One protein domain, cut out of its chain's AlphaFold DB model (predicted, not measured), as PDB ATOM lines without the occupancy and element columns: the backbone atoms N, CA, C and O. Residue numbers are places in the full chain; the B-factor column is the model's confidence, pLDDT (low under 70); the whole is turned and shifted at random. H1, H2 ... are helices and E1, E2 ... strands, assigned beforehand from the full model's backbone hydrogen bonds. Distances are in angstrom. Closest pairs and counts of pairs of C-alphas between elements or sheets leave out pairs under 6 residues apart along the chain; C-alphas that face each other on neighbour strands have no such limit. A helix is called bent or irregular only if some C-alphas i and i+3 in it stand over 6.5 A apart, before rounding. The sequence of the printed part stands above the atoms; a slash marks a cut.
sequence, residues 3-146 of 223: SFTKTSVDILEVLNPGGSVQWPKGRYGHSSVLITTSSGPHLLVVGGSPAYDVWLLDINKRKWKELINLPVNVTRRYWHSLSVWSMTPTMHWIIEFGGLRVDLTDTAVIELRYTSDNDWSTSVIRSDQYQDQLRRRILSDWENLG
ATOM      1  N   SER A   3      40.817  27.752  65.080       66.31
ATOM      2  CA  SER A   3      41.560  28.133  66.283       66.31
ATOM      3  C   SER A   3      40.659  28.933  67.199       66.31
ATOM      4  O   SER A   3      39.989  29.872  66.776       66.31
ATOM      5  N   PHE A   4      40.657  28.542  68.466       68.69
ATOM      6  CA  PHE A   4      39.910  29.218  69.509       68.69
ATOM      7  C   PHE A   4      40.883  30.088  70.295       68.69
ATOM      8  O   PHE A   4      41.882  29.594  70.821       68.69
ATOM      9  N   THR A   5      40.593  31.378  70.385       72.19
ATOM     10  CA  THR A   5      41.178  32.241  71.409       72.19
ATOM     11  C   THR A   5      40.155  32.449  72.522       72.19
ATOM     12  O   THR A   5      39.020  31.977  72.448       72.19
ATOM     13  N   LYS A   6      40.530  33.188  73.569       73.75
ATOM     14  CA  LYS A   6      39.593  33.550  74.639       73.75
ATOM     15  C   LYS A   6      38.382  34.350  74.121       73.75
ATOM     16  O   LYS A   6      37.347  34.349  74.776       73.75
ATOM     17  N   THR A   7      38.513  35.044  72.987       84.25
ATOM     18  CA  THR A   7      37.515  36.014  72.501       84.25
ATOM     19  C   THR A   7      37.160  35.873  71.021       84.25
ATOM     20  O   THR A   7      36.331  36.635  70.533       84.25
ATOM     21  N   SER A   8      37.772  34.946  70.284       77.44
ATOM     22  CA  SER A   8      37.534  34.768  68.850       77.44
ATOM     23  C   SER A   8      37.636  33.309  68.421       77.44
ATOM     24  O   SER A   8      38.270  32.483  69.082       77.44
ATOM     25  N   VAL A   9      37.016  33.017  67.281       76.62
ATOM     26  CA  VAL A   9      37.165  31.757  66.556       76.62
ATOM     27  C   VAL A   9      37.613  32.101  65.145       76.62
ATOM     28  O   VAL A   9      36.866  32.746  64.412       76.62
ATOM     29  N   ASP A  10      38.810  31.667  64.762       78.62
ATOM     30  CA  ASP A  10      39.270  31.797  63.380       78.62
ATOM     31  C   ASP A  10      38.971  30.502  62.643       78.62
ATOM     32  O   ASP A  10      39.363  29.428  63.099       78.62
ATOM     33  N   ILE A  11      38.283  30.596  61.504       70.06
ATOM     34  CA  ILE A  11      37.903  29.449  60.676       70.06
ATOM     35  C   ILE A  11      38.612  29.573  59.329       70.06
ATOM     36  O   ILE A  11      38.195  30.322  58.452       70.06
ATOM     37  N   LEU A  12      39.686  28.808  59.151       70.31
ATOM     38  CA  LEU A  12      40.291  28.555  57.844       70.31
ATOM     39  C   LEU A  12      39.740  27.253  57.269       70.31
ATOM     40  O   LEU A  12      39.722  26.232  57.970       70.31
ATOM     41  N   GLU A  13      39.385  27.278  55.988       70.00
ATOM     42  CA  GLU A  13      38.929  26.111  55.236       70.00
ATOM     43  C   GLU A  13      39.914  24.936  55.380       70.00
ATOM     44  O   GLU A  13      41.141  25.092  55.321       70.00
ATOM     45  N   VAL A  14      39.377  23.741  55.626       65.88
ATOM     46  CA  VAL A  14      40.153  22.499  55.576       65.88
ATOM     47  C   VAL A  14      39.981  21.944  54.170       65.88
ATOM     48  O   VAL A  14      38.994  21.274  53.884       65.88
ATOM     49  N   LEU A  15      40.929  22.267  53.289       65.50
ATOM     50  CA  LEU A  15      40.925  21.764  51.918       65.50
ATOM     51  C   LEU A  15      40.958  20.232  51.921       65.50
ATOM     52  O   LEU A  15      41.724  19.624  52.675       65.50
ATOM     53  N   ASN A  16      40.138  19.622  51.064       66.50
ATOM     54  CA  ASN A  16      40.193  18.187  50.807       66.50
ATOM     55  C   ASN A  16      41.612  17.841  50.308       66.50
ATOM     56  O   ASN A  16      42.015  18.359  49.264       66.50
ATOM     57  N   PRO A  17      42.371  16.986  51.015       65.06
ATOM     58  CA  PRO A  17      43.766  16.696  50.697       65.06
ATOM     59  C   PRO A  17      43.951  15.937  49.376       65.06
ATOM     60  O   PRO A  17      45.087  15.767  48.952       65.06
ATOM     61  N   GLY A  18      42.867  15.496  48.727       59.19
ATOM     62  CA  GLY A  18      42.914  14.817  47.437       59.19
ATOM     63  C   GLY A  18      43.469  13.399  47.557       59.19
ATOM     64  O   GLY A  18      44.673  13.198  47.563       59.19
ATOM     65  N   GLY A  19      42.580  12.404  47.634       56.66
ATOM     66  CA  GLY A  19      42.823  10.980  47.330       56.66
ATOM     67  C   GLY A  19      43.809  10.173  48.195       56.66
ATOM     68  O   GLY A  19      43.659   8.958  48.272       56.66
ATOM     69  N   SER A  20      44.797  10.792  48.844       60.94
ATOM     70  CA  SER A  20      45.908  10.096  49.517       60.94
ATOM     71  C   SER A  20      45.772  10.016  51.040       60.94
ATOM     72  O   SER A  20      46.546   9.317  51.689       60.94
ATOM     73  N   VAL A  21      44.813  10.733  51.627       70.00
ATOM     74  CA  VAL A  21      44.590  10.791  53.079       70.00
ATOM     75  C   VAL A  21      43.185  10.280  53.382       70.00
ATOM     76  O   VAL A  21      42.245  10.590  52.653       70.00
ATOM     77  N   GLN A  22      43.049   9.500  54.459       81.50
ATOM     78  CA  GLN A  22      41.755   9.072  54.999       81.50
ATOM     79  C   GLN A  22      40.835  10.292  55.165       81.50
ATOM     80  O   GLN A  22      41.235  11.283  55.777       81.50
ATOM     81  N   TRP A  23      39.642  10.249  54.568       87.50
ATOM     82  CA  TRP A  23      38.725  11.388  54.499       87.50
ATOM     83  C   TRP A  23      37.265  10.914  54.388       87.50
ATOM     84  O   TRP A  23      36.989  10.000  53.602       87.50
ATOM     85  N   PRO A  24      36.311  11.537  55.110       91.19
ATOM     86  CA  PRO A  24      34.905  11.166  55.026       91.19
ATOM     87  C   PRO A  24      34.330  11.448  53.637       91.19
ATOM     88  O   PRO A  24      34.471  12.539  53.085       91.19
ATOM     89  N   LYS A  25      33.590  10.484  53.082       90.81
ATOM     90  CA  LYS A  25      32.827  10.700  51.842       90.81
ATOM     91  C   LYS A  25      31.834  11.861  51.999       90.81
ATOM     92  O   LYS A  25      31.277  12.058  53.084       90.81
ATOM     93  N   GLY A  26      31.588  12.582  50.901       90.81
ATOM     94  CA  GLY A  26      30.567  13.632  50.839       90.81
ATOM     95  C   GLY A  26      29.188  13.092  51.230       90.81
ATOM     96  O   GLY A  26      28.827  11.981  50.837       90.81
ATOM     97  N   ARG A  27      28.448  13.857  52.039       94.19
ATOM     98  CA  ARG A  27      27.191  13.424  52.671       94.19
ATOM     99  C   ARG A  27      26.312  14.601  53.090       94.19
ATOM    100  O   ARG A  27      26.816  15.695  53.333       94.19
ATOM    101  N   TYR A  28      25.022  14.346  53.278       94.62
ATOM    102  CA  TYR A  28      24.046  15.274  53.853       94.62
ATOM    103  C   TYR A  28      23.279  14.618  55.009       94.62
ATOM    104  O   TYR A  28      23.309  13.399  55.180       94.62
ATOM    105  N   GLY A  29      22.603  15.437  55.823       94.56
ATOM    106  CA  GLY A  29      21.802  14.960  56.955       94.56
ATOM    107  C   GLY A  29      22.610  14.231  58.034       94.56
ATOM    108  O   GLY A  29      22.033  13.469  58.802       94.56
ATOM    109  N   HIS A  30      23.928  14.418  58.065       96.75
ATOM    110  CA  HIS A  30      24.770  13.964  59.165       96.75
ATOM    111  C   HIS A  30      24.623  14.921  60.349       96.75
ATOM    112  O   HIS A  30      24.206  16.068  60.178       96.75
ATOM    113  N   SER A  31      25.035  14.465  61.523       96.19
ATOM    114  CA  SER A  31      25.176  15.324  62.693       96.19
ATOM    115  C   SER A  31      26.630  15.394  63.118       96.19
ATOM    116  O   SER A  31      27.425  14.497  62.820       96.19
ATOM    117  N   SER A  32      26.980  16.463  63.825       96.38
ATOM    118  CA  SER A  32      28.316  16.612  64.381       96.38
ATOM    119  C   SER A  32      28.291  17.261  65.755       96.38
ATOM    120  O   SER A  32      27.386  18.034  66.067       96.38
ATOM    121  N   VAL A  33      29.286  16.928  66.571       96.12
ATOM    122  CA  VAL A  33      29.508  17.527  67.890       96.12
ATOM    123  C   VAL A  33      30.983  17.841  68.078       96.12
ATOM    124  O   VAL A  33      31.858  17.108  67.613       96.12
ATOM    125  N   LEU A  34      31.250  18.945  68.774       93.00
ATOM    126  CA  LEU A  34      32.595  19.348  69.157       93.00
ATOM    127  C   LEU A  34      32.932  18.761  70.529       93.00
ATOM    128  O   LEU A  34      32.196  18.955  71.495       93.00
ATOM    129  N   ILE A  35      34.059  18.069  70.614       91.50
ATOM    130  CA  ILE A  35      34.553  17.417  71.823       91.50
ATOM    131  C   ILE A  35      35.879  18.069  72.187       91.50
ATOM    132  O   ILE A  35      36.777  18.161  71.354       91.50
ATOM    133  N   THR A  36      36.009  18.534  73.425       85.69
ATOM    134  CA  THR A  36      37.261  19.125  73.908       85.69
ATOM    135  C   THR A  36      37.972  18.123  74.800       85.69
ATOM    136  O   THR A  36      37.427  17.717  75.823       85.69
ATOM    137  N   THR A  37      39.187  17.742  74.417       81.38
ATOM    138  CA  THR A  37      40.075  16.906  75.230       81.38
ATOM    139  C   THR A  37      41.308  17.696  75.653       81.38
ATOM    140  O   THR A  37      41.535  18.825  75.209       81.38
ATOM    141  N   SER A  38      42.160  17.084  76.474       77.50
ATOM    142  CA  SER A  38      43.475  17.639  76.815       77.50
ATOM    143  C   SER A  38      44.399  17.829  75.603       77.50
ATOM    144  O   SER A  38      45.266  18.697  75.639       77.50
ATOM    145  N   SER A  39      44.215  17.061  74.521       79.50
ATOM    146  CA  SER A  39      44.978  17.201  73.270       79.50
ATOM    147  C   SER A  39      44.382  18.229  72.300       79.50
ATOM    148  O   SER A  39      44.992  18.545  71.274       79.50
ATOM    149  N   GLY A  40      43.223  18.794  72.648       83.88
ATOM    150  CA  GLY A  40      42.561  19.862  71.917       83.88
ATOM    151  C   GLY A  40      41.179  19.481  71.382       83.88
ATOM    152  O   GLY A  40      40.610  18.444  71.739       83.88
ATOM    153  N   PRO A  41      40.598  20.344  70.539       88.25
ATOM    154  CA  PRO A  41      39.252  20.148  70.035       88.25
ATOM    155  C   PRO A  41      39.219  19.096  68.917       88.25
ATOM    156  O   PRO A  41      40.048  19.088  68.006       88.25
ATOM    157  N   HIS A  42      38.219  18.225  68.981       91.62
ATOM    158  CA  HIS A  42      37.934  17.190  67.999       91.62
ATOM    159  C   HIS A  42      36.492  17.332  67.508       91.62
ATOM    160  O   HIS A  42      35.581  17.544  68.307       91.62
ATOM    161  N   LEU A  43      36.269  17.207  66.201       93.88
ATOM    162  CA  LEU A  43      34.927  17.208  65.615       93.88
ATOM    163  C   LEU A  43      34.521  15.771  65.294       93.88
ATOM    164  O   LEU A  43      35.136  15.133  64.440       93.88
ATOM    165  N   LEU A  44      33.486  15.276  65.966       96.19
ATOM    166  CA  LEU A  44      32.876  13.986  65.661       96.19
ATOM    167  C   LEU A  44      31.768  14.188  64.627       96.19
ATOM    168  O   LEU A  44      30.922  15.060  64.803       96.19
ATOM    169  N   VAL A  45      31.752  13.361  63.586       96.62
ATOM    170  CA  VAL A  45      30.727  13.319  62.539       96.62
ATOM    171  C   VAL A  45      30.137  11.915  62.495       96.62
ATOM    172  O   VAL A  45      30.880  10.947  62.341       96.62
ATOM    173  N   VAL A  46      28.812  11.803  62.615       95.75
ATOM    174  CA  VAL A  46      28.104  10.514  62.646       95.75
ATOM    175  C   VAL A  46      27.089  10.445  61.508       95.75
ATOM    176  O   VAL A  46      26.277  11.356  61.319       95.75
ATOM    177  N   GLY A  47      27.145   9.344  60.757       94.62
ATOM    178  CA  GLY A  47      26.128   8.955  59.788       94.62
ATOM    179  C   GLY A  47      25.918   9.959  58.656       94.62
ATOM    180  O   GLY A  47      26.861  10.587  58.162       94.62
ATOM    181  N   GLY A  48      24.661  10.091  58.236       94.12
ATOM    182  CA  GLY A  48      24.245  10.823  57.045       94.12
ATOM    183  C   GLY A  48      23.962   9.912  55.848       94.12
ATOM    184  O   GLY A  48      24.011   8.687  55.923       94.12
ATOM    185  N   SER A  49      23.627  10.529  54.718       92.31
ATOM    186  CA  SER A  49      23.426   9.855  53.434       92.31
ATOM    187  C   SER A  49      24.354  10.473  52.385       92.31
ATOM    188  O   SER A  49      24.501  11.698  52.371       92.31
ATOM    189  N   PRO A  50      25.008   9.684  51.514       92.62
ATOM    190  CA  PRO A  50      24.912   8.226  51.361       92.62
ATOM    191  C   PRO A  50      25.949   7.429  52.187       92.62
ATOM    192  O   PRO A  50      26.203   6.265  51.882       92.62
ATOM    193  N   ALA A  51      26.599   8.043  53.183       92.12
ATOM    194  CA  ALA A  51      27.704   7.440  53.932       92.12
ATOM    195  C   ALA A  51      27.321   7.121  55.389       92.12
ATOM    196  O   ALA A  51      26.891   8.003  56.126       92.12
ATOM    197  N   TYR A  52      27.517   5.859  55.789       91.75
ATOM    198  CA  TYR A  52      27.053   5.289  57.063       91.75
ATOM    199  C   TYR A  52      28.222   4.879  57.964       91.75
ATOM    200  O   TYR A  52      28.349   3.724  58.373       91.75
ATOM    201  N   ASP A  53      29.110   5.826  58.210       94.38
ATOM    202  CA  ASP A  53      30.344   5.665  58.973       94.38
ATOM    203  C   ASP A  53      30.430   6.765  60.050       94.38
ATOM    204  O   ASP A  53      29.541   7.620  60.174       94.38
ATOM    205  N   VAL A  54      31.485   6.715  60.860       95.69
ATOM    206  CA  VAL A  54      31.744   7.701  61.909       95.69
ATOM    207  C   VAL A  54      33.174   8.176  61.797       95.69
ATOM    208  O   VAL A  54      34.102   7.379  61.685       95.69
ATOM    209  N   TRP A  55      33.351   9.487  61.843       96.00
ATOM    210  CA  TRP A  55      34.635  10.124  61.622       96.00
ATOM    211  C   TRP A  55      34.944  11.113  62.729       96.00
ATOM    212  O   TRP A  55      34.080  11.866  63.169       96.00
ATOM    213  N   LEU A  56      36.201  11.135  63.145       94.44
ATOM    214  CA  LEU A  56      36.728  12.084  64.104       94.44
ATOM    215  C   LEU A  56      37.821  12.916  63.436       94.44
ATOM    216  O   LEU A  56      38.806  12.375  62.935       94.44
ATOM    217  N   LEU A  57      37.646  14.232  63.426       91.81
ATOM    218  CA  LEU A  57      38.655  15.179  62.974       91.81
ATOM    219  C   LEU A  57      39.403  15.725  64.182       91.81
ATOM    220  O   LEU A  57      38.822  16.444  64.994       91.81
ATOM    221  N   ASP A  58      40.703  15.457  64.255       89.75
ATOM    222  CA  ASP A  58      41.610  16.253  65.079       89.75
ATOM    223  C   ASP A  58      41.786  17.615  64.393       89.75
ATOM    224  O   ASP A  58      42.415  17.718  63.333       89.75
ATOM    225  N   ILE A  59      41.181  18.661  64.963       85.88
ATOM    226  CA  ILE A  59      41.141  20.001  64.360       85.88
ATOM    227  C   ILE A  59      42.539  20.622  64.314       85.88
ATOM    228  O   ILE A  59      42.889  21.283  63.330       85.88
ATOM    229  N   ASN A  60      43.346  20.383  65.349       83.00
ATOM    230  CA  ASN A  60      44.700  20.916  65.451       83.00
ATOM    231  C   ASN A  60      45.607  20.282  64.391       83.00
ATOM    232  O   ASN A  60      46.327  20.986  63.681       83.00
ATOM    233  N   LYS A  61      45.544  18.953  64.247       84.56
ATOM    234  CA  LYS A  61      46.389  18.195  63.309       84.56
ATOM    235  C   LYS A  61      45.820  18.113  61.894       84.56
ATOM    236  O   LYS A  61      46.546  17.713  60.987       84.56
ATOM    237  N   ARG A  62      44.546  18.467  61.696       81.06
ATOM    238  CA  ARG A  62      43.790  18.312  60.438       81.06
ATOM    239  C   ARG A  62      43.802  16.877  59.913       81.06
ATOM    240  O   ARG A  62      43.930  16.643  58.713       81.06
ATOM    241  N   LYS A  63      43.714  15.910  60.825       86.19
ATOM    242  CA  LYS A  63      43.714  14.488  60.487       86.19
ATOM    243  C   LYS A  63      42.366  13.886  60.824       86.19
ATOM    244  O   LYS A  63      41.909  13.979  61.960       86.19
ATOM    245  N   TRP A  64      41.762  13.269  59.819       91.12
ATOM    246  CA  TRP A  64      40.579  12.449  59.988       91.12
ATOM    247  C   TRP A  64      40.971  11.044  60.420       91.12
ATOM    248  O   TRP A  64      41.949  10.472  59.930       91.12
ATOM    249  N   LYS A  65      40.167  10.485  61.314       91.81
ATOM    250  CA  LYS A  65      40.210   9.088  61.713       91.81
ATOM    251  C   LYS A  65      38.803   8.516  61.639       91.81
ATOM    252  O   LYS A  65      37.885   9.075  62.233       91.81
ATOM    253  N   GLU A  66      38.645   7.410  60.929       94.19
ATOM    254  CA  GLU A  66      37.407   6.640  60.974       94.19
ATOM    255  C   GLU A  66      37.333   5.876  62.303       94.19
ATOM    256  O   GLU A  66      38.309   5.251  62.731       94.19
ATOM    257  N   LEU A  67      36.183   5.950  62.969       94.00
ATOM    258  CA  LEU A  67      35.879   5.164  64.158       94.00
ATOM    259  C   LEU A  67      35.120   3.909  63.720       94.00
ATOM    260  O   LEU A  67      33.972   3.978  63.280       94.00
ATOM    261  N   ILE A  68      35.788   2.763  63.823       89.38
ATOM    262  CA  ILE A  68      35.262   1.467  63.383       89.38
ATOM    263  C   ILE A  68      34.496   0.748  64.505       89.38
ATOM    264  O   ILE A  68      34.605   1.101  65.676       89.38
ATOM    265  N   ASN A  69      33.760  -0.310  64.148       87.19
ATOM    266  CA  ASN A  69      33.025  -1.191  65.072       87.19
ATOM    267  C   ASN A  69      31.828  -0.551  65.796       87.19
ATOM    268  O   ASN A  69      31.401  -1.038  66.844       87.19
ATOM    269  N   LEU A  70      31.245   0.508  65.228       90.44
ATOM    270  CA  LEU A  70      29.957   1.025  65.685       90.44
ATOM    271  C   LEU A  70      28.795   0.281  65.010       90.44
ATOM    272  O   LEU A  70      28.868  -0.048  63.825       90.44
ATOM    273  N   PRO A  71      27.714  -0.006  65.750       89.62
ATOM    274  CA  PRO A  71      26.580  -0.737  65.215       89.62
ATOM    275  C   PRO A  71      25.810   0.099  64.187       89.62
ATOM    276  O   PRO A  71      25.731   1.325  64.255       89.62
ATOM    277  N   VAL A  72      25.171  -0.590  63.240       88.25
ATOM    278  CA  VAL A  72      24.459   0.040  62.115       88.25
ATOM    279  C   VAL A  72      23.319   0.959  62.594       88.25
ATOM    280  O   VAL A  72      22.921   1.872  61.875       88.25
ATOM    281  N   ASN A  73      22.753   0.733  63.790       86.81
ATOM    282  CA  ASN A  73      21.707   1.587  64.401       86.81
ATOM    283  C   ASN A  73      22.189   2.976  64.814       86.81
ATOM    284  O   ASN A  73      21.356   3.871  64.951       86.81
ATOM    285  N   VAL A  74      23.501   3.142  64.932       89.88
ATOM    286  CA  VAL A  74      24.166   4.433  65.066       89.88
ATOM    287  C   VAL A  74      24.549   4.956  63.685       89.88
ATOM    288  O   VAL A  74      24.134   6.026  63.260       89.88
ATOM    289  N   THR A  75      25.307   4.175  62.913       92.00
ATOM    290  CA  THR A  75      25.963   4.729  61.719       92.00
ATOM    291  C   THR A  75      25.021   4.960  60.534       92.00
ATOM    292  O   THR A  75      25.261   5.846  59.716       92.00
ATOM    293  N   ARG A  76      23.920   4.203  60.422       91.75
ATOM    294  CA  ARG A  76      22.947   4.298  59.318       91.75
ATOM    295  C   ARG A  76      21.750   5.174  59.683       91.75
ATOM    296  O   ARG A  76      20.603   4.786  59.466       91.75
ATOM    297  N   ARG A  77      22.021   6.349  60.242       91.25
ATOM    298  CA  ARG A  77      21.014   7.343  60.614       91.25
ATOM    299  C   ARG A  77      21.294   8.664  59.908       91.25
ATOM    300  O   ARG A  77      22.445   9.056  59.732       91.25
ATOM    301  N   TYR A  78      20.247   9.376  59.510       92.56
ATOM    302  CA  TYR A  78      20.339  10.714  58.922       92.56
ATOM    303  C   TYR A  78      19.196  11.599  59.429       92.56
ATOM    304  O   TYR A  78      18.212  11.094  59.963       92.56
ATOM    305  N   TRP A  79      19.361  12.919  59.332       93.19
ATOM    306  CA  TRP A  79      18.461  13.925  59.918       93.19
ATOM    307  C   TRP A  79      18.219  13.728  61.425       93.19
ATOM    308  O   TRP A  79      17.140  14.008  61.936       93.19
ATOM    309  N   HIS A  80      19.226  13.205  62.122       92.62
ATOM    310  CA  HIS A  80      19.216  13.004  63.569       92.62
ATOM    311  C   HIS A  80      19.812  14.214  64.292       92.62
ATOM    312  O   HIS A  80      20.171  15.214  63.675       92.62
ATOM    313  N   SER A  81      19.886  14.136  65.616       93.62
ATOM    314  CA  SER A  81      20.588  15.100  66.459       93.62
ATOM    315  C   SER A  81      21.610  14.384  67.330       93.62
ATOM    316  O   SER A  81      21.401  13.236  67.723       93.62
ATOM    317  N   LEU A  82      22.706  15.074  67.636       95.69
ATOM    318  CA  LEU A  82      23.727  14.614  68.570       95.69
ATOM    319  C   LEU A  82      23.911  15.647  69.676       95.69
ATOM    320  O   LEU A  82      24.004  16.844  69.406       95.69
ATOM    321  N   SER A  83      24.057  15.154  70.896       95.12
ATOM    322  CA  SER A  83      24.510  15.920  72.053       95.12
ATOM    323  C   SER A  83      25.726  15.235  72.658       95.12
ATOM    324  O   SER A  83      25.863  14.016  72.580       95.12
ATOM    325  N   VAL A  84      26.611  16.010  73.280       95.00
ATOM    326  CA  VAL A  84      27.772  15.476  73.995       95.00
ATOM    327  C   VAL A  84      27.647  15.770  75.482       95.00
ATOM    328  O   VAL A  84      27.365  16.897  75.884       95.00
ATOM    329  N   TRP A  85      27.902  14.758  76.301       91.50
ATOM    330  CA  TRP A  85      28.112  14.894  77.733       91.50
ATOM    331  C   TRP A  85      29.521  14.409  78.068       91.50
ATOM    332  O   TRP A  85      29.888  13.286  77.745       91.50
ATOM    333  N   SER A  86      30.344  15.274  78.656       88.06
ATOM    334  CA  SER A  86      31.717  14.925  79.036       88.06
ATOM    335  C   SER A  86      31.751  14.588  80.518       88.06
ATOM    336  O   SER A  86      31.521  15.472  81.342       88.06
ATOM    337  N   MET A  87      32.025  13.328  80.855       82.00
ATOM    338  CA  MET A  87      32.114  12.893  82.253       82.00
ATOM    339  C   MET A  87      33.512  13.168  82.799       82.00
ATOM    340  O   MET A  87      33.657  13.605  83.936       82.00
ATOM    341  N   THR A  88      34.538  12.973  81.965       80.44
ATOM    342  CA  THR A  88      35.936  13.296  82.272       80.44
ATOM    343  C   THR A  88      36.639  13.869  81.040       80.44
ATOM    344  O   THR A  88      36.093  13.804  79.937       80.44
ATOM    345  N   PRO A  89      37.865  14.415  81.173       82.00
ATOM    346  CA  PRO A  89      38.629  14.916  80.025       82.00
ATOM    347  C   PRO A  89      38.952  13.867  78.950       82.00
ATOM    348  O   PRO A  89      39.387  14.236  77.860       82.00
ATOM    349  N   THR A  90      38.800  12.578  79.265       84.38
ATOM    350  CA  THR A  90      39.088  11.457  78.363       84.38
ATOM    351  C   THR A  90      37.860  10.611  78.052       84.38
ATOM    352  O   THR A  90      37.974   9.685  77.253       84.38
ATOM    353  N   MET A  91      36.694  10.891  78.641       88.69
ATOM    354  CA  MET A  91      35.482  10.101  78.449       88.69
ATOM    355  C   MET A  91      34.286  10.996  78.144       88.69
ATOM    356  O   MET A  91      33.916  11.872  78.932       88.69
ATOM    357  N   HIS A  92      33.639  10.715  77.016       91.50
ATOM    358  CA  HIS A  92      32.526  11.493  76.495       91.50
ATOM    359  C   HIS A  92      31.403  10.562  76.047       91.50
ATOM    360  O   HIS A  92      31.639   9.563  75.371       91.50
ATOM    361  N   TRP A  93      30.174  10.878  76.428       93.44
ATOM    362  CA  TRP A  93      28.977  10.203  75.956       93.44
ATOM    363  C   TRP A  93      28.328  11.037  74.869       93.44
ATOM    364  O   TRP A  93      28.010  12.210  75.063       93.44
ATOM    365  N   ILE A  94      28.139  10.414  73.716       94.81
ATOM    366  CA  ILE A  94      27.459  10.995  72.573       94.81
ATOM    367  C   ILE A  94      26.042  10.446  72.580       94.81
ATOM    368  O   ILE A  94      25.835   9.243  72.435       94.81
ATOM    369  N   ILE A  95      25.079  11.328  72.797       93.62
ATOM    370  CA  ILE A  95      23.661  11.000  72.845       93.62
ATOM    371  C   ILE A  95      23.092  11.298  71.464       93.62
ATOM    372  O   ILE A  95      23.029  12.454  71.049       93.62
ATOM    373  N   GLU A  96      22.701  10.251  70.752       93.31
ATOM    374  CA  GLU A  96      22.085  10.317  69.435       93.31
ATOM    375  C   GLU A  96      20.573  10.137  69.559       93.31
ATOM    376  O   GLU A  96      20.095   9.139  70.105       93.31
ATOM    377  N   PHE A  97      19.814  11.105  69.046       90.44
ATOM    378  CA  PHE A  97      18.358  11.149  69.168       90.44
ATOM    379  C   PHE A  97      17.669  11.430  67.827       90.44
ATOM    380  O   PHE A  97      18.160  12.206  67.003       90.44
ATOM    381  N   GLY A  98      16.483  10.840  67.642       89.25
ATOM    382  CA  GLY A  98      15.608  11.099  66.496       89.25
ATOM    383  C   GLY A  98      16.176  10.584  65.175       89.25
ATOM    384  O   GLY A  98      16.858   9.568  65.147       89.25
ATOM    385  N   GLY A  99      15.905  11.285  64.075       88.38
ATOM    386  CA  GLY A  99      16.378  10.920  62.741       88.38
ATOM    387  C   GLY A  99      15.579   9.834  62.039       88.38
ATOM    388  O   GLY A  99      14.680   9.210  62.594       88.38
ATOM    389  N   LEU A 100      15.911   9.654  60.765       84.75
ATOM    390  CA  LEU A 100      15.252   8.724  59.866       84.75
ATOM    391  C   LEU A 100      16.151   7.518  59.605       84.75
ATOM    392  O   LEU A 100      17.299   7.623  59.168       84.75
ATOM    393  N   ARG A 101      15.574   6.355  59.887       76.06
ATOM    394  CA  ARG A 101      16.024   5.029  59.491       76.06
ATOM    395  C   ARG A 101      14.765   4.170  59.314       76.06
ATOM    396  O   ARG A 101      13.731   4.481  59.892       76.06
ATOM    397  N   VAL A 102      14.840   3.114  58.508       63.75
ATOM    398  CA  VAL A 102      13.693   2.268  58.121       63.75
ATOM    399  C   VAL A 102      13.014   1.578  59.329       63.75
ATOM    400  O   VAL A 102      11.913   1.060  59.197       63.75
ATOM    401  N   ASP A 103      13.646   1.584  60.507       63.44
ATOM    402  CA  ASP A 103      13.350   0.637  61.582       63.44
ATOM    403  C   ASP A 103      13.703   1.109  63.015       63.44
ATOM    404  O   ASP A 103      13.529   0.331  63.946       63.44
ATOM    405  N   LEU A 104      14.186   2.344  63.240       63.03
ATOM    406  CA  LEU A 104      14.690   2.776  64.562       63.03
ATOM    407  C   LEU A 104      14.374   4.241  64.901       63.03
ATOM    408  O   LEU A 104      14.860   5.151  64.232       63.03
ATOM    409  N   THR A 105      13.643   4.452  66.000       61.50
ATOM    410  CA  THR A 105      13.388   5.766  66.634       61.50
ATOM    411  C   THR A 105      14.130   5.956  67.958       61.50
ATOM    412  O   THR A 105      14.045   7.021  68.568       61.50
ATOM    413  N   ASP A 106      14.860   4.939  68.416       77.44
ATOM    414  CA  ASP A 106      15.392   4.919  69.776       77.44
ATOM    415  C   ASP A 106      16.628   5.802  69.942       77.44
ATOM    416  O   ASP A 106      17.428   5.989  69.012       77.44
ATOM    417  N   THR A 107      16.775   6.308  71.169       87.69
ATOM    418  CA  THR A 107      17.970   7.020  71.629       87.69
ATOM    419  C   THR A 107      19.132   6.036  71.713       87.69
ATOM    420  O   THR A 107      19.004   4.981  72.337       87.69
ATOM    421  N   ALA A 108      20.270   6.385  71.121       89.69
ATOM    422  CA  ALA A 108      21.511   5.641  71.273       89.69
ATOM    423  C   ALA A 108      22.517   6.471  72.073       89.69
ATOM    424  O   ALA A 108      22.612   7.684  71.903       89.69
ATOM    425  N   VAL A 109      23.274   5.818  72.952       92.12
ATOM    426  CA  VAL A 109      24.362   6.459  73.694       92.12
ATOM    427  C   VAL A 109      25.663   5.779  73.305       92.12
ATOM    428  O   VAL A 109      25.806   4.568  73.447       92.12
ATOM    429  N   ILE A 110      26.613   6.552  72.797       92.69
ATOM    430  CA  ILE A 110      27.930   6.075  72.380       92.69
ATOM    431  C   ILE A 110      28.940   6.583  73.401       92.69
ATOM    432  O   ILE A 110      29.084   7.787  73.592       92.69
ATOM    433  N   GLU A 111      29.662   5.681  74.051       93.00
ATOM    434  CA  GLU A 111      30.820   6.041  74.856       93.00
ATOM    435  C   GLU A 111      32.031   6.183  73.935       93.00
ATOM    436  O   GLU A 111      32.477   5.212  73.322       93.00
ATOM    437  N   LEU A 112      32.566   7.395  73.862       93.38
ATOM    438  CA  LEU A 112      33.818   7.721  73.204       93.38
ATOM    439  C   LEU A 112      34.880   7.974  74.274       93.38
ATOM    440  O   LEU A 112      34.717   8.849  75.129       93.38
ATOM    441  N   ARG A 113      35.984   7.227  74.223       90.62
ATOM    442  CA  ARG A 113      37.081   7.370  75.181       90.62
ATOM    443  C   ARG A 113      38.421   7.562  74.499       90.62
ATOM    444  O   ARG A 113      38.759   6.810  73.589       90.62
ATOM    445  N   TYR A 114      39.180   8.519  75.009       88.25
ATOM    446  CA  TYR A 114      40.585   8.703  74.698       88.25
ATOM    447  C   TYR A 114      41.440   7.770  75.565       88.25
ATOM    448  O   TYR A 114      41.356   7.795  76.795       88.25
ATOM    449  N   THR A 115      42.212   6.897  74.927       84.06
ATOM    450  CA  THR A 115      43.011   5.848  75.565       84.06
ATOM    451  C   THR A 115      44.443   6.320  75.827       84.06
ATOM    452  O   THR A 115      44.927   7.276  75.220       84.06
ATOM    453  N   SER A 116      45.149   5.629  76.730       80.38
ATOM    454  CA  SER A 116      46.560   5.900  77.052       80.38
ATOM    455  C   SER A 116      47.503   5.735  75.860       80.38
ATOM    456  O   SER A 116      48.557   6.361  75.825       80.38
ATOM    457  N   ASP A 117      47.103   4.945  74.864       82.81
ATOM    458  CA  ASP A 117      47.877   4.699  73.642       82.81
ATOM    459  C   ASP A 117      47.735   5.845  72.621       82.81
ATOM    460  O   ASP A 117      48.057   5.694  71.443       82.81
ATOM    461  N   ASN A 118      47.242   7.005  73.073       80.56
ATOM    462  CA  ASN A 118      46.873   8.159  72.258       80.56
ATOM    463  C   ASN A 118      45.835   7.826  71.178       80.56
ATOM    464  O   ASN A 118      45.840   8.451  70.110       80.56
ATOM    465  N   ASP A 119      44.946   6.870  71.458       87.94
ATOM    466  CA  ASP A 119      43.912   6.438  70.528       87.94
ATOM    467  C   ASP A 119      42.480   6.631  71.059       87.94
ATOM    468  O   ASP A 119      42.255   7.102  72.169       87.94
ATOM    469  N   TRP A 120      41.491   6.308  70.235       90.50
ATOM    470  CA  TRP A 120      40.072   6.431  70.501       90.50
ATOM    471  C   TRP A 120      39.415   5.060  70.504       90.50
ATOM    472  O   TRP A 120      39.510   4.304  69.538       90.50
ATOM    473  N   SER A 121      38.688   4.769  71.577       91.12
ATOM    474  CA  SER A 121      37.805   3.610  71.662       91.12
ATOM    475  C   SER A 121      36.351   4.055  71.676       91.12
ATOM    476  O   SER A 121      36.011   5.041  72.336       91.12
ATOM    477  N   THR A 122      35.497   3.297  70.999       93.12
ATOM    478  CA  THR A 122      34.050   3.512  70.973       93.12
ATOM    479  C   THR A 122      33.312   2.289  71.488       93.12
ATOM    480  O   THR A 122      33.653   1.159  71.138       93.12
ATOM    481  N   SER A 123      32.258   2.501  72.268       90.75
ATOM    482  CA  SER A 123      31.287   1.460  72.608       90.75
ATOM    483  C   SER A 123      29.877   2.040  72.652       90.75
ATOM    484  O   SER A 123      29.711   3.252  72.740       90.75
ATOM    485  N   VAL A 124      28.853   1.194  72.558       90.56
ATOM    486  CA  VAL A 124      27.456   1.631  72.681       90.56
ATOM    487  C   VAL A 124      26.919   1.206  74.035       90.56
ATOM    488  O   VAL A 124      27.010   0.040  74.419       90.56
ATOM    489  N   ILE A 125      26.352   2.168  74.752       87.75
ATOM    490  CA  ILE A 125      25.673   1.969  76.022       87.75
ATOM    491  C   ILE A 125      24.209   1.682  75.713       87.75
ATOM    492  O   ILE A 125      23.513   2.480  75.081       87.75
ATOM    493  N   ARG A 126      23.736   0.519  76.156       80.25
ATOM    494  CA  ARG A 126      22.325   0.163  76.034       80.25
ATOM    495  C   ARG A 126      21.486   1.006  76.996       80.25
ATOM    496  O   ARG A 126      21.941   1.338  78.091       80.25
ATOM    497  N   SER A 127      20.258   1.328  76.594       73.81
ATOM    498  CA  SER A 127      19.343   2.176  77.379       73.81
ATOM    499  C   SER A 127      19.068   1.619  78.785       73.81
ATOM    500  O   SER A 127      19.006   2.367  79.752       73.81
ATOM    501  N   ASP A 128      19.011   0.296  78.933       77.94
ATOM    502  CA  ASP A 128      18.840  -0.399  80.215       77.94
ATOM    503  C   ASP A 128      20.102  -0.400  81.098       77.94
ATOM    504  O   ASP A 128      20.033  -0.758  82.268       77.94
ATOM    505  N   GLN A 129      21.253   0.016  80.565       81.00
ATOM    506  CA  GLN A 129      22.554  -0.095  81.233       81.00
ATOM    507  C   GLN A 129      23.196   1.254  81.572       81.00
ATOM    508  O   GLN A 129      24.246   1.275  82.216       81.00
ATOM    509  N   TYR A 130      22.618   2.385  81.151       80.69
ATOM    510  CA  TYR A 130      23.305   3.675  81.285       80.69
ATOM    511  C   TYR A 130      23.538   4.075  82.746       80.69
ATOM    512  O   TYR A 130      24.611   4.578  83.067       80.69
ATOM    513  N   GLN A 131      22.574   3.822  83.636       80.31
ATOM    514  CA  GLN A 131      22.699   4.148  85.062       80.31
ATOM    515  C   GLN A 131      23.834   3.355  85.716       80.31
ATOM    516  O   GLN A 131      24.681   3.922  86.410       80.31
ATOM    517  N   ASP A 132      23.906   2.057  85.432       83.25
ATOM    518  CA  ASP A 132      24.951   1.185  85.965       83.25
ATOM    519  C   ASP A 132      26.329   1.533  85.403       83.25
ATOM    520  O   ASP A 132      27.313   1.569  86.148       83.25
ATOM    521  N   GLN A 133      26.414   1.829  84.102       83.69
ATOM    522  CA  GLN A 133      27.649   2.289  83.469       83.69
ATOM    523  C   GLN A 133      28.109   3.613  84.080       83.69
ATOM    524  O   GLN A 133      29.269   3.720  84.473       83.69
ATOM    525  N   LEU A 134      27.208   4.587  84.248       81.62
ATOM    526  CA  LEU A 134      27.526   5.877  84.863       81.62
ATOM    527  C   LEU A 134      28.116   5.687  86.264       81.62
ATOM    528  O   LEU A 134      29.194   6.203  86.558       81.62
ATOM    529  N   ARG A 135      27.446   4.892  87.109       80.38
ATOM    530  CA  ARG A 135      27.907   4.582  88.471       80.38
ATOM    531  C   ARG A 135      29.288   3.931  88.458       80.38
ATOM    532  O   ARG A 135      30.175   4.376  89.181       80.38
ATOM    533  N   ARG A 136      29.501   2.910  87.620       81.94
ATOM    534  CA  ARG A 136      30.801   2.224  87.497       81.94
ATOM    535  C   ARG A 136      31.915   3.169  87.043       81.94
ATOM    536  O   ARG A 136      33.030   3.053  87.541       81.94
ATOM    537  N   ARG A 137      31.632   4.090  86.116       78.19
ATOM    538  CA  ARG A 137      32.610   5.063  85.603       78.19
ATOM    539  C   ARG A 137      32.994   6.101  86.645       78.19
ATOM    540  O   ARG A 137      34.181   6.252  86.895       78.19
ATOM    541  N   ILE A 138      32.011   6.717  87.302       74.88
ATOM    542  CA  ILE A 138      32.252   7.674  88.391       74.88
ATOM    543  C   ILE A 138      33.116   7.028  89.480       74.88
ATOM    544  O   ILE A 138      34.110   7.609  89.902       74.88
ATOM    545  N   LEU A 139      32.779   5.799  89.885       70.56
ATOM    546  CA  LEU A 139      33.548   5.065  90.890       70.56
ATOM    547  C   LEU A 139      34.986   4.775  90.432       70.56
ATOM    548  O   LEU A 139      35.915   4.999  91.200       70.56
ATOM    549  N   SER A 140      35.173   4.324  89.189       74.31
ATOM    550  CA  SER A 140      36.503   4.043  88.628       74.31
ATOM    551  C   SER A 140      37.366   5.302  88.523       74.31
ATOM    552  O   SER A 140      38.528   5.296  88.922       74.31
ATOM    553  N   ASP A 141      36.811   6.410  88.033       69.06
ATOM    554  CA  ASP A 141      37.558   7.662  87.896       69.06
ATOM    555  C   ASP A 141      37.944   8.236  89.263       69.06
ATOM    556  O   ASP A 141      39.058   8.727  89.440       69.06
ATOM    557  N   TRP A 142      37.074   8.107  90.266       66.00
ATOM    558  CA  TRP A 142      37.396   8.488  91.639       66.00
ATOM    559  C   TRP A 142      38.470   7.600  92.276       66.00
ATOM    560  O   TRP A 142      39.329   8.102  93.003       66.00
ATOM    561  N   GLU A 143      38.463   6.298  91.989       66.38
ATOM    562  CA  GLU A 143      39.520   5.372  92.411       66.38
ATOM    563  C   GLU A 143      40.864   5.718  91.742       66.38
ATOM    564  O   GLU A 143      41.896   5.752  92.417       66.38
ATOM    565  N   ASN A 144      40.851   6.071  90.453       64.12
ATOM    566  CA  ASN A 144      42.043   6.445  89.683       64.12
ATOM    567  C   ASN A 144      42.631   7.813  90.076       64.12
ATOM    568  O   ASN A 144      43.832   8.026  89.921       64.12
ATOM    569  N   LEU A 145      41.826   8.731  90.620       64.19
ATOM    570  CA  LEU A 145      42.272  10.042  91.115       64.19
ATOM    571  C   LEU A 145      42.984   9.987  92.482       64.19
ATOM    572  O   LEU A 145      43.308  11.028  93.048       64.19
ATOM    573  N   GLY A 146      43.238   8.797  93.035       55.81
ATOM    574  CA  GLY A 146      43.966   8.640  94.300       55.81
ATOM    575  C   GLY A 146      43.143   8.967  95.553       55.81
ATOM    576  O   GLY A 146      43.660   8.859  96.663       55.81
TER     577      GLY A 146
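Overview. This is residues 3 to 146 of the 223 residues of an uncharacterized protein of Amphimedon queenslandica (UniProt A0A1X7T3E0). Two twisted antiparallel sheets of four strands lie face to face as a sandwich, with edge strands E2 and E6 close together along one side and E5 and E9 apart on the other. Helix H2 covers the face of the second sheet turned away from the first, short H1 sits at one end between the sheets, and residues 5 to 10 stick out. The 144 printed residues hold, in order, E1 E2 E3 E4 E5 H1 E6 E7 E8 E9 H2; the class is mixed, helices and strands. The sheets run E2 E3 E4 E5 and E6 E7 E8 E9. The whole is compact, with a radius of gyration of the C-alphas of 16.0 A and spans of 45 by 42 by 30 A.

Arrangement. E1, residues 9 to 11, pairs with no named strand. E2, residues 31 to 37, E3, 40 to 46, E4, 54 to 58, and E5, 63 to 66, make a meander, each strand the antiparallel neighbour of the one before. N 33 and O 44 of hairpin E2 and E3 are within hydrogen-bond range at 3.0 A, N 45 and O 55 of E3 and E4 at 2.8 A, N 56 and O 65 of E4 and E5 at 2.8 A. H1, residues 72 to 75, only grazes this sheet with residues 74 to 75. E6, residues 78 to 88, E7, 91 to 100, E8, 108 to 114, and E9, 120 to 125, make a second meander, strongly twisted; N 83 and O 95 are 2.9 A apart, N 94 and O 110 2.8 A, N 111 and O 123 2.8 A, within hydrogen-bond range. The two sheets' facing parts are 9.9 A centre to centre. The closest C-alphas of E2 and E6 are those of Ser 31 and Ser 81, 5.9 A. H2, residues 127 to 144, is on the second sheet at a height over the sheet of 9.3 A, along the strands, at 14 degrees to E8 on the local plane; the closest C-alphas of H2 and E8 are those of Ala 108 and Ser 127, 7.3 A. In H2, 12 of 14 O i to N i+4 pairs are within hydrogen-bond range; H1 is too short for such a pair, and its 1 O i to N i+3 pair is within range.

Along the chain. C-alpha 9 of E1 is at (37.165, 31.757, 66.556). E6 is 28.2 A long, E7 27.5 A, E3 and E8 19.6 A each, E2 19.5 A. H2 is 26.2 A long and irregular, with C-alphas 128 and 131 7.7 A apart; its C-alpha 144 is at (42.043, 6.445, 89.683).

Size, cuts and confidence. The C-alphas of Val 102 and Gly 146, 47.6 A apart, are the two farthest apart. The printed part has no cut. The link E1 to E2, 19 residues, is long. Residues 3 to 4, 14 to 20, 102 to 105 and 141 to 146 have pLDDT under 70; the mean of the printed part is 84.2.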